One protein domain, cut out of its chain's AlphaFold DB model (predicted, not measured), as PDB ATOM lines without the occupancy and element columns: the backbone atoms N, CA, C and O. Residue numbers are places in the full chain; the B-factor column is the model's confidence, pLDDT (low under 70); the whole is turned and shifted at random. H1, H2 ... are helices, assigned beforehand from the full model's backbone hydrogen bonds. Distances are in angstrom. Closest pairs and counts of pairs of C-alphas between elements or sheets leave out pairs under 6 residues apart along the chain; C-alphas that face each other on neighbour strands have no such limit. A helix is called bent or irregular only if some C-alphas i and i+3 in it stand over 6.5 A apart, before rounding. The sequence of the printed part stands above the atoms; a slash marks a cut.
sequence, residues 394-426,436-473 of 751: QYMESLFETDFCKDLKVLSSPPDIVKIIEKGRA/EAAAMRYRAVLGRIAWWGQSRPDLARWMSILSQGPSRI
ATOM      1  N   GLN A 394     -48.468 -87.078 -24.025       82.88
ATOM      2  CA  GLN A 394     -47.701 -87.723 -25.100       82.88
ATOM      3  C   GLN A 394     -46.393 -86.990 -25.448       82.88
ATOM      4  O   GLN A 394     -45.402 -87.598 -25.859       82.88
ATOM      5  N   TYR A 395     -46.360 -85.669 -25.247       82.50
ATOM      6  CA  TYR A 395     -45.156 -84.860 -25.444       82.50
ATOM      7  C   TYR A 395     -44.039 -85.230 -24.454       82.50
ATOM      8  O   TYR A 395     -42.858 -85.168 -24.793       82.50
ATOM      9  N   MET A 396     -44.418 -85.616 -23.232       77.38
ATOM     10  CA  MET A 396     -43.503 -86.001 -22.160       77.38
ATOM     11  C   MET A 396     -43.274 -87.515 -22.103       77.38
ATOM     12  O   MET A 396     -42.164 -87.934 -21.795       77.38
ATOM     13  N   GLU A 397     -44.273 -88.334 -22.446       79.19
ATOM     14  CA  GLU A 397     -44.138 -89.795 -22.585       79.19
ATOM     15  C   GLU A 397     -42.990 -90.133 -23.554       79.19
ATOM     16  O   GLU A 397     -42.006 -90.750 -23.150       79.19
ATOM     17  N   SER A 398     -42.999 -89.538 -24.754       73.75
ATOM     18  CA  SER A 398     -41.921 -89.665 -25.757       73.75
ATOM     19  C   SER A 398     -40.554 -89.077 -25.357       73.75
ATOM     20  O   SER A 398     -39.603 -89.128 -26.145       73.75
ATOM     21  N   LEU A 399     -40.438 -88.458 -24.175       73.94
ATOM     22  CA  LEU A 399     -39.165 -88.092 -23.549       73.94
ATOM     23  C   LEU A 399     -38.753 -89.151 -22.514       73.94
ATOM     24  O   LEU A 399     -37.620 -89.627 -22.561       73.94
ATOM     25  N   PHE A 400     -39.668 -89.551 -21.626       70.69
ATOM     26  CA  PHE A 400     -39.404 -90.559 -20.594       70.69
ATOM     27  C   PHE A 400     -39.121 -91.961 -21.160       70.69
ATOM     28  O   PHE A 400     -38.381 -92.724 -20.544       70.69
ATOM     29  N   GLU A 401     -39.638 -92.280 -22.347       72.06
ATOM     30  CA  GLU A 401     -39.351 -93.526 -23.077       72.06
ATOM     31  C   GLU A 401     -37.929 -93.585 -23.670       72.06
ATOM     32  O   GLU A 401     -37.441 -94.671 -23.998       72.06
ATOM     33  N   THR A 402     -37.237 -92.445 -23.802       68.31
ATOM     34  CA  THR A 402     -35.858 -92.408 -24.320       68.31
ATOM     35  C   THR A 402     -34.865 -92.961 -23.301       68.31
ATOM     36  O   THR A 402     -35.033 -92.776 -22.098       68.31
ATOM     37  N   ASP A 403     -33.778 -93.587 -23.767       63.47
ATOM     38  CA  ASP A 403     -32.750 -94.168 -22.883       63.47
ATOM     39  C   ASP A 403     -32.140 -93.146 -21.911       63.47
ATOM     40  O   ASP A 403     -31.807 -93.488 -20.783       63.47
ATOM     41  N   PHE A 404     -32.102 -91.867 -22.300       67.06
ATOM     42  CA  PHE A 404     -31.668 -90.755 -21.446       67.06
ATOM     43  C   PHE A 404     -32.494 -90.611 -20.152       67.06
ATOM     44  O   PHE A 404     -32.007 -90.053 -19.171       67.06
ATOM     45  N   CYS A 405     -33.741 -91.089 -20.140       67.31
ATOM     46  CA  CYS A 405     -34.643 -90.966 -18.999       67.31
ATOM     47  C   CYS A 405     -34.850 -92.257 -18.194       67.31
ATOM     48  O   CYS A 405     -35.382 -92.169 -17.088       67.31
ATOM     49  N   LYS A 406     -34.427 -93.426 -18.695       67.62
ATOM     50  CA  LYS A 406     -34.717 -94.731 -18.066       67.62
ATOM     51  C   LYS A 406     -34.056 -94.897 -16.695       67.62
ATOM     52  O   LYS A 406     -34.696 -95.393 -15.772       67.62
ATOM     53  N   ASP A 407     -32.829 -94.402 -16.542       68.19
ATOM     54  CA  ASP A 407     -32.046 -94.509 -15.301       68.19
ATOM     55  C   ASP A 407     -32.215 -93.302 -14.351       68.19
ATOM     56  O   ASP A 407     -31.519 -93.182 -13.337       68.19
ATOM     57  N   LEU A 408     -33.138 -92.374 -14.644       73.06
ATOM     58  CA  LEU A 408     -33.340 -91.179 -13.820       73.06
ATOM     59  C   LEU A 408     -34.031 -91.517 -12.494       73.06
ATOM     60  O   LEU A 408     -35.242 -91.733 -12.419       73.06
ATOM     61  N   LYS A 409     -33.258 -91.471 -11.406       73.25
ATOM     62  CA  LYS A 409     -33.765 -91.646 -10.042       73.25
ATOM     63  C   LYS A 409     -34.781 -90.558  -9.673       73.25
ATOM     64  O   LYS A 409     -34.413 -89.426  -9.362       73.25
ATOM     65  N   VAL A 410     -36.058 -90.937  -9.633       74.50
ATOM     66  CA  VAL A 410     -37.153 -90.093  -9.137       74.50
ATOM     67  C   VAL A 410     -36.918 -89.726  -7.666       74.50
ATOM     68  O   VAL A 410     -36.558 -90.575  -6.848       74.50
ATOM     69  N   LEU A 411     -37.144 -88.455  -7.325       72.69
ATOM     70  CA  LEU A 411     -37.060 -87.925  -5.964       72.69
ATOM     71  C   LEU A 411     -38.431 -87.399  -5.523       72.69
ATOM     72  O   LEU A 411     -39.122 -86.734  -6.292       72.69
ATOM     73  N   SER A 412     -38.815 -87.678  -4.276       75.81
ATOM     74  CA  SER A 412     -40.063 -87.192  -3.666       75.81
ATOM     75  C   SER A 412     -39.992 -85.733  -3.196       75.81
ATOM     76  O   SER A 412     -41.025 -85.125  -2.922       75.81
ATOM     77  N   SER A 413     -38.789 -85.165  -3.114       73.62
ATOM     78  CA  SER A 413     -38.527 -83.763  -2.792       73.62
ATOM     79  C   SER A 413     -37.574 -83.143  -3.823       73.62
ATOM     80  O   SER A 413     -36.761 -83.859  -4.417       73.62
ATOM     81  N   PRO A 414     -37.632 -81.816  -4.052       68.50
ATOM     82  CA  PRO A 414     -36.660 -81.141  -4.905       68.50
ATOM     83  C   PRO A 414     -35.235 -81.312  -4.344       68.50
ATOM     84  O   PRO A 414     -35.043 -81.129  -3.138       68.50
ATOM     85  N   PRO A 415     -34.233 -81.662  -5.170       69.62
ATOM     86  CA  PRO A 415     -32.889 -81.953  -4.683       69.62
ATOM     87  C   PRO A 415     -32.150 -80.712  -4.168       69.62
ATOM     88  O   PRO A 415     -32.392 -79.583  -4.598       69.62
ATOM     89  N   ASP A 416     -31.178 -80.938  -3.285       71.75
ATOM     90  CA  ASP A 416     -30.271 -79.895  -2.809       71.75
ATOM     91  C   ASP A 416     -29.269 -79.504  -3.912       71.75
ATOM     92  O   ASP A 416     -28.212 -80.115  -4.085       71.75
ATOM     93  N   ILE A 417     -29.636 -78.466  -4.666       67.12
ATOM     94  CA  ILE A 417     -28.849 -77.890  -5.765       67.12
ATOM     95  C   ILE A 417     -27.435 -77.513  -5.311       67.12
ATOM     96  O   ILE A 417     -26.492 -77.673  -6.085       67.12
ATOM     97  N   VAL A 418     -27.278 -77.004  -4.084       65.06
ATOM     98  CA  VAL A 418     -25.987 -76.507  -3.588       65.06
ATOM     99  C   VAL A 418     -25.022 -77.680  -3.464       65.06
ATOM    100  O   VAL A 418     -23.975 -77.670  -4.105       65.06
ATOM    101  N   LYS A 419     -25.447 -78.757  -2.792       69.50
ATOM    102  CA  LYS A 419     -24.643 -79.982  -2.649       69.50
ATOM    103  C   LYS A 419     -24.344 -80.679  -3.981       69.50
ATOM    104  O   LYS A 419     -23.308 -81.329  -4.097       69.50
ATOM    105  N   ILE A 420     -25.224 -80.571  -4.981       67.88
ATOM    106  CA  ILE A 420     -24.968 -81.112  -6.330       67.88
ATOM    107  C   ILE A 420     -23.875 -80.302  -7.039       67.88
ATOM    108  O   ILE A 420     -22.926 -80.888  -7.555       67.88
ATOM    109  N   ILE A 421     -23.966 -78.969  -7.022       65.06
ATOM    110  CA  ILE A 421     -22.965 -78.087  -7.643       65.06
ATOM    111  C   ILE A 421     -21.612 -78.196  -6.924       65.06
ATOM    112  O   ILE A 421     -20.577 -78.248  -7.580       65.06
ATOM    113  N   GLU A 422     -21.604 -78.271  -5.592       66.31
ATOM    114  CA  GLU A 422     -20.386 -78.464  -4.794       66.31
ATOM    115  C   GLU A 422     -19.701 -79.798  -5.111       66.31
ATOM    116  O   GLU A 422     -18.492 -79.816  -5.329       66.31
ATOM    117  N   LYS A 423     -20.458 -80.900  -5.228       64.94
ATOM    118  CA  LYS A 423     -19.903 -82.197  -5.646       64.94
ATOM    119  C   LYS A 423     -19.353 -82.176  -7.072       64.94
ATOM    120  O   LYS A 423     -18.234 -82.631  -7.277       64.94
ATOM    121  N   GLY A 424     -20.081 -81.595  -8.027       63.91
ATOM    122  CA  GLY A 424     -19.606 -81.462  -9.411       63.91
ATOM    123  C   GLY A 424     -18.331 -80.616  -9.545       63.91
ATOM    124  O   GLY A 424     -17.516 -80.866 -10.423       63.91
ATOM    125  N   ARG A 425     -18.114 -79.650  -8.640       62.84
ATOM    126  CA  ARG A 425     -16.852 -78.890  -8.542       62.84
ATOM    127  C   ARG A 425     -15.731 -79.636  -7.818       62.84
ATOM    128  O   ARG A 425     -14.571 -79.308  -8.039       62.84
ATOM    129  N   ALA A 426     -16.062 -80.580  -6.940       59.75
ATOM    130  CA  ALA A 426     -15.092 -81.363  -6.177       59.75
ATOM    131  C   ALA A 426     -14.571 -82.594  -6.940       59.75
ATOM    132  O   ALA A 426     -13.485 -83.073  -6.633       59.75
ATOM    133  N   GLU A 436     -20.227 -85.624 -28.835       71.19
ATOM    134  CA  GLU A 436     -21.143 -84.725 -29.561       71.19
ATOM    135  C   GLU A 436     -22.555 -85.327 -29.713       71.19
ATOM    136  O   GLU A 436     -23.554 -84.630 -29.553       71.19
ATOM    137  N   ALA A 437     -22.663 -86.651 -29.874       71.75
ATOM    138  CA  ALA A 437     -23.942 -87.362 -29.852       71.75
ATOM    139  C   ALA A 437     -24.676 -87.262 -28.495       71.75
ATOM    140  O   ALA A 437     -25.899 -87.107 -28.466       71.75
ATOM    141  N   ALA A 438     -23.961 -87.320 -27.366       71.88
ATOM    142  CA  ALA A 438     -24.539 -87.096 -26.042       71.88
ATOM    143  C   ALA A 438     -24.909 -85.618 -25.825       71.88
ATOM    144  O   ALA A 438     -26.003 -85.333 -25.339       71.88
ATOM    145  N   ALA A 439     -24.065 -84.680 -26.259       72.19
ATOM    146  CA  ALA A 439     -24.331 -83.246 -26.186       72.19
ATOM    147  C   ALA A 439     -25.531 -82.830 -27.061       72.19
ATOM    148  O   ALA A 439     -26.310 -81.958 -26.673       72.19
ATOM    149  N   MET A 440     -25.716 -83.442 -28.237       73.25
ATOM    150  CA  MET A 440     -26.909 -83.261 -29.077       73.25
ATOM    151  C   MET A 440     -28.168 -83.790 -28.380       73.25
ATOM    152  O   MET A 440     -29.154 -83.058 -28.284       73.25
ATOM    153  N   ARG A 441     -28.129 -85.014 -27.826       75.19
ATOM    154  CA  ARG A 441     -29.248 -85.569 -27.040       75.19
ATOM    155  C   ARG A 441     -29.601 -84.669 -25.852       75.19
ATOM    156  O   ARG A 441     -30.770 -84.335 -25.684       75.19
ATOM    157  N   TYR A 442     -28.607 -84.204 -25.093       77.81
ATOM    158  CA  TYR A 442     -28.802 -83.295 -23.960       77.81
ATOM    159  C   TYR A 442     -29.499 -81.991 -24.377       77.81
ATOM    160  O   TYR A 442     -30.519 -81.623 -23.796       77.81
ATOM    161  N   ARG A 443     -29.007 -81.328 -25.435       77.38
ATOM    162  CA  ARG A 443     -29.618 -80.109 -25.999       77.38
ATOM    163  C   ARG A 443     -31.065 -80.346 -26.455       77.38
ATOM    164  O   ARG A 443     -31.929 -79.517 -26.171       77.38
ATOM    165  N   ALA A 444     -31.352 -81.476 -27.103       79.12
ATOM    166  CA  ALA A 444     -32.702 -81.825 -27.548       79.12
ATOM    167  C   ALA A 444     -33.671 -82.072 -26.374       79.12
ATOM    168  O   ALA A 444     -34.792 -81.560 -26.380       79.12
ATOM    169  N   VAL A 445     -33.232 -82.803 -25.342       79.56
ATOM    170  CA  VAL A 445     -34.005 -83.035 -24.108       79.56
ATOM    171  C   VAL A 445     -34.275 -81.719 -23.380       79.56
ATOM    172  O   VAL A 445     -35.426 -81.411 -23.068       79.56
ATOM    173  N   LEU A 446     -33.238 -80.904 -23.174       79.75
ATOM    174  CA  LEU A 446     -33.347 -79.593 -22.540       79.75
ATOM    175  C   LEU A 446     -34.306 -78.668 -23.307       79.75
ATOM    176  O   LEU A 446     -35.101 -77.974 -22.681       79.75
ATOM    177  N   GLY A 447     -34.309 -78.714 -24.643       82.44
ATOM    178  CA  GLY A 447     -35.267 -77.991 -25.486       82.44
ATOM    179  C   GLY A 447     -36.726 -78.425 -25.286       82.44
ATOM    180  O   GLY A 447     -37.614 -77.572 -25.207       82.44
ATOM    181  N   ARG A 448     -36.997 -79.731 -25.128       83.25
ATOM    182  CA  ARG A 448     -38.349 -80.225 -24.789       83.25
ATOM    183  C   ARG A 448     -38.782 -79.780 -23.390       83.25
ATOM    184  O   ARG A 448     -39.911 -79.325 -23.209       83.25
ATOM    185  N   ILE A 449     -37.878 -79.854 -22.411       81.69
ATOM    186  CA  ILE A 449     -38.147 -79.383 -21.045       81.69
ATOM    187  C   ILE A 449     -38.380 -77.863 -21.045       81.69
ATOM    188  O   ILE A 449     -39.324 -77.413 -20.401       81.69
ATOM    189  N   ALA A 450     -37.624 -77.088 -21.832       81.44
ATOM    190  CA  ALA A 450     -37.828 -75.649 -22.021       81.44
ATOM    191  C   ALA A 450     -39.242 -75.319 -22.521       81.44
ATOM    192  O   ALA A 450     -39.910 -74.453 -21.953       81.44
ATOM    193  N   TRP A 451     -39.740 -76.045 -23.528       83.69
ATOM    194  CA  TRP A 451     -41.116 -75.892 -24.014       83.69
ATOM    195  C   TRP A 451     -42.166 -76.240 -22.947       83.69
ATOM    196  O   TRP A 451     -43.146 -75.511 -22.773       83.69
ATOM    197  N   TRP A 452     -41.956 -77.314 -22.179       83.12
ATOM    198  CA  TRP A 452     -42.859 -77.691 -21.086       83.12
ATOM    199  C   TRP A 452     -42.869 -76.654 -19.953       83.12
ATOM    200  O   TRP A 452     -43.940 -76.232 -19.505       83.12
ATOM    201  N   GLY A 453     -41.688 -76.178 -19.554       79.62
ATOM    202  CA  GLY A 453     -41.481 -75.178 -18.511       79.62
ATOM    203  C   GLY A 453     -42.051 -73.799 -18.835       79.62
ATOM    204  O   GLY A 453     -42.441 -73.090 -17.912       79.62
ATOM    205  N   GLN A 454     -42.258 -73.451 -20.113       78.38
ATOM    206  CA  GLN A 454     -43.096 -72.292 -20.457       78.38
ATOM    207  C   GLN A 454     -44.471 -72.392 -19.777       78.38
ATOM    208  O   GLN A 454     -44.955 -71.418 -19.210       78.38
ATOM    209  N   SER A 455     -45.092 -73.577 -19.784       77.88
ATOM    210  CA  SER A 455     -46.398 -73.827 -19.150       77.88
ATOM    211  C   SER A 455     -46.304 -74.101 -17.641       77.88
ATOM    212  O   SER A 455     -47.321 -74.039 -16.955       77.88
ATOM    213  N   ARG A 456     -45.099 -74.372 -17.124       75.56
ATOM    214  CA  ARG A 456     -44.790 -74.733 -15.731       75.56
ATOM    215  C   ARG A 456     -43.673 -73.830 -15.172       75.56
ATOM    216  O   ARG A 456     -42.513 -74.244 -15.162       75.56
ATOM    217  N   PRO A 457     -43.992 -72.597 -14.714       68.62
ATOM    218  CA  PRO A 457     -42.992 -71.624 -14.253       68.62
ATOM    219  C   PRO A 457     -42.109 -72.120 -13.101       68.62
ATOM    220  O   PRO A 457     -40.968 -71.690 -12.961       68.62
ATOM    221  N   ASP A 458     -42.599 -73.072 -12.310       67.12
ATOM    222  CA  ASP A 458     -41.851 -73.770 -11.262       67.12
ATOM    223  C   ASP A 458     -40.622 -74.542 -11.791       67.12
ATOM    224  O   ASP A 458     -39.649 -74.735 -11.060       67.12
ATOM    225  N   LEU A 459     -40.608 -74.911 -13.078       73.19
ATOM    226  CA  LEU A 459     -39.451 -75.519 -13.737       73.19
ATOM    227  C   LEU A 459     -38.372 -74.497 -14.135       73.19
ATOM    228  O   LEU A 459     -37.237 -74.901 -14.389       73.19
ATOM    229  N   ALA A 460     -38.663 -73.189 -14.157       68.12
ATOM    230  CA  ALA A 460     -37.740 -72.161 -14.662       68.12
ATOM    231  C   ALA A 460     -36.366 -72.184 -13.974       68.12
ATOM    232  O   ALA A 460     -35.335 -72.109 -14.646       68.12
ATOM    233  N   ARG A 461     -36.328 -72.376 -12.646       67.31
ATOM    234  CA  ARG A 461     -35.060 -72.485 -11.910       67.31
ATOM    235  C   ARG A 461     -34.268 -73.739 -12.290       67.31
ATOM    236  O   ARG A 461     -33.049 -73.660 -12.396       67.31
ATOM    237  N   TRP A 462     -34.938 -74.866 -12.514       72.31
ATOM    238  CA  TRP A 462     -34.300 -76.134 -12.884       72.31
ATOM    239  C   TRP A 462     -33.717 -76.077 -14.294       72.31
ATOM    240  O   TRP A 462     -32.560 -76.431 -14.497       72.31
ATOM    241  N   MET A 463     -34.469 -75.514 -15.240       72.62
ATOM    242  CA  MET A 463     -33.994 -75.259 -16.602       72.62
ATOM    243  C   MET A 463     -32.794 -74.305 -16.608       72.62
ATOM    244  O   MET A 463     -31.811 -74.570 -17.287       72.62
ATOM    245  N   SER A 464     -32.815 -73.254 -15.778       68.00
ATOM    246  CA  SER A 464     -31.678 -72.339 -15.590       68.00
ATOM    247  C   SER A 464     -30.394 -73.028 -15.104       68.00
ATOM    248  O   SER A 464     -29.318 -72.525 -15.412       68.00
ATOM    249  N   ILE A 465     -30.483 -74.136 -14.357       69.06
ATOM    250  CA  ILE A 465     -29.312 -74.920 -13.921       69.06
ATOM    251  C   ILE A 465     -28.851 -75.839 -15.053       69.06
ATOM    252  O   ILE A 465     -27.673 -75.861 -15.392       69.06
ATOM    253  N   LEU A 466     -29.778 -76.570 -15.676       72.12
ATOM    254  CA  LEU A 466     -29.462 -77.516 -16.750       72.12
ATOM    255  C   LEU A 466     -28.858 -76.813 -17.982       72.12
ATOM    256  O   LEU A 466     -27.909 -77.312 -18.578       72.12
ATOM    257  N   SER A 467     -29.299 -75.595 -18.308       68.00
ATOM    258  CA  SER A 467     -28.694 -74.778 -19.373       68.00
ATOM    259  C   SER A 467     -27.234 -74.370 -19.127       68.00
ATOM    260  O   SER A 467     -26.584 -73.916 -20.062       68.00
ATOM    261  N   GLN A 468     -26.700 -74.532 -17.911       63.59
ATOM    262  CA  GLN A 468     -25.278 -74.319 -17.597       63.59
ATOM    263  C   GLN A 468     -24.438 -75.600 -17.811       63.59
ATOM    264  O   GLN A 468     -23.211 -75.546 -17.804       63.59
ATOM    265  N   GLY A 469     -25.092 -76.754 -17.989       54.91
ATOM    266  CA  GLY A 469     -24.515 -78.098 -17.899       54.91
ATOM    267  C   GLY A 469     -24.001 -78.773 -19.181       54.91
ATOM    268  O   GLY A 469     -24.059 -80.000 -19.230       54.91
ATOM    269  N   PRO A 470     -23.526 -78.055 -20.219       46.41
ATOM    270  CA  PRO A 470     -22.584 -78.681 -21.157       46.41
ATOM    271  C   PRO A 470     -21.315 -77.854 -21.434       46.41
ATOM    272  O   PRO A 470     -20.398 -78.348 -22.084       46.41
ATOM    273  N   SER A 471     -21.244 -76.600 -20.976       38.31
ATOM    274  CA  SER A 471     -20.191 -75.649 -21.354       38.31
ATOM    275  C   SER A 471     -19.559 -74.987 -20.129       38.31
ATOM    276  O   SER A 471     -19.864 -73.833 -19.833       38.31
ATOM    277  N   ARG A 472     -18.643 -75.720 -19.476       39.56
ATOM    278  CA  ARG A 472     -17.717 -75.245 -18.426       39.56
ATOM    279  C   ARG A 472     -18.369 -74.639 -17.168       39.56
ATOM    280  O   ARG A 472     -18.942 -73.552 -17.172       39.56
ATOM    281  N   ILE A 473     -18.174 -75.312 -16.031       36.91
ATOM    282  CA  ILE A 473     -18.606 -74.843 -14.696       36.91
ATOM    283  C   ILE A 473     -17.847 -73.558 -14.267       36.91
ATOM    284  O   ILE A 473     -18.286 -72.839 -13.365       36.91
TER     285      ILE A 473
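What this domain is: This is residues 394 to 426 and 436 to 473 of the 751 residues of the protein "Hypothetical protein" of Symbiodinium necroappetens (UniProt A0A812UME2). Long helix H4 and shorter H5, folded back beside one end of it, make an uneven hairpin, with short H1 and H2 near H4 and H3 off by itself. The printed part has 71 residues with five named helices, H1 to H5, and no named strand: all helix. It is only just compact, close to loose, with radius of gyration of the C-alphas 13.0 A and spans 37 by 30 by 23 A.

Where its parts are: H4, residues 436 to 455, runs 29.4 A from C-alpha 436 at (-21.143, -84.725, -29.561). H5, residues 457 to 466, 15.0 A, ends at (-29.462, -77.516, -16.750) and is only just irregular: C-alphas 458 and 461 are 6.9 A apart. H1 is residues 394 to 400, H2 403 to 406, H3 417 to 426, 14.2 A.

How they stand to each other: H4, with residues 446 to 454 alone, touches H5 in a hairpin, a shallow tilt of 18 degrees, opposite ways; closest C-alphas, Gly 453 and Leu 459, 5.2 A. H1 is close to H4 but not clearly touching; closest C-alphas, Leu 399 and Val 445, 7.2 A. H2 and H4 are near each other. H3 touches no helix. Every O i to N i+4 pair is within hydrogen-bond range in H3; 2 of 3 in H1, 15 of 16 in H4, 4 of 6 in H5; H2 is too short.

The domain as a whole: The farthest C-alphas, Gln 394 and Ala 426, are 38.2 A apart. Residues 427 to 435 are not printed; C-alphas 426 and 436 are 24.4 A apart. No link printed whole is long. Mean pLDDT of the printed part is 70.4; 31 residues are under 70, among them 417 to 426.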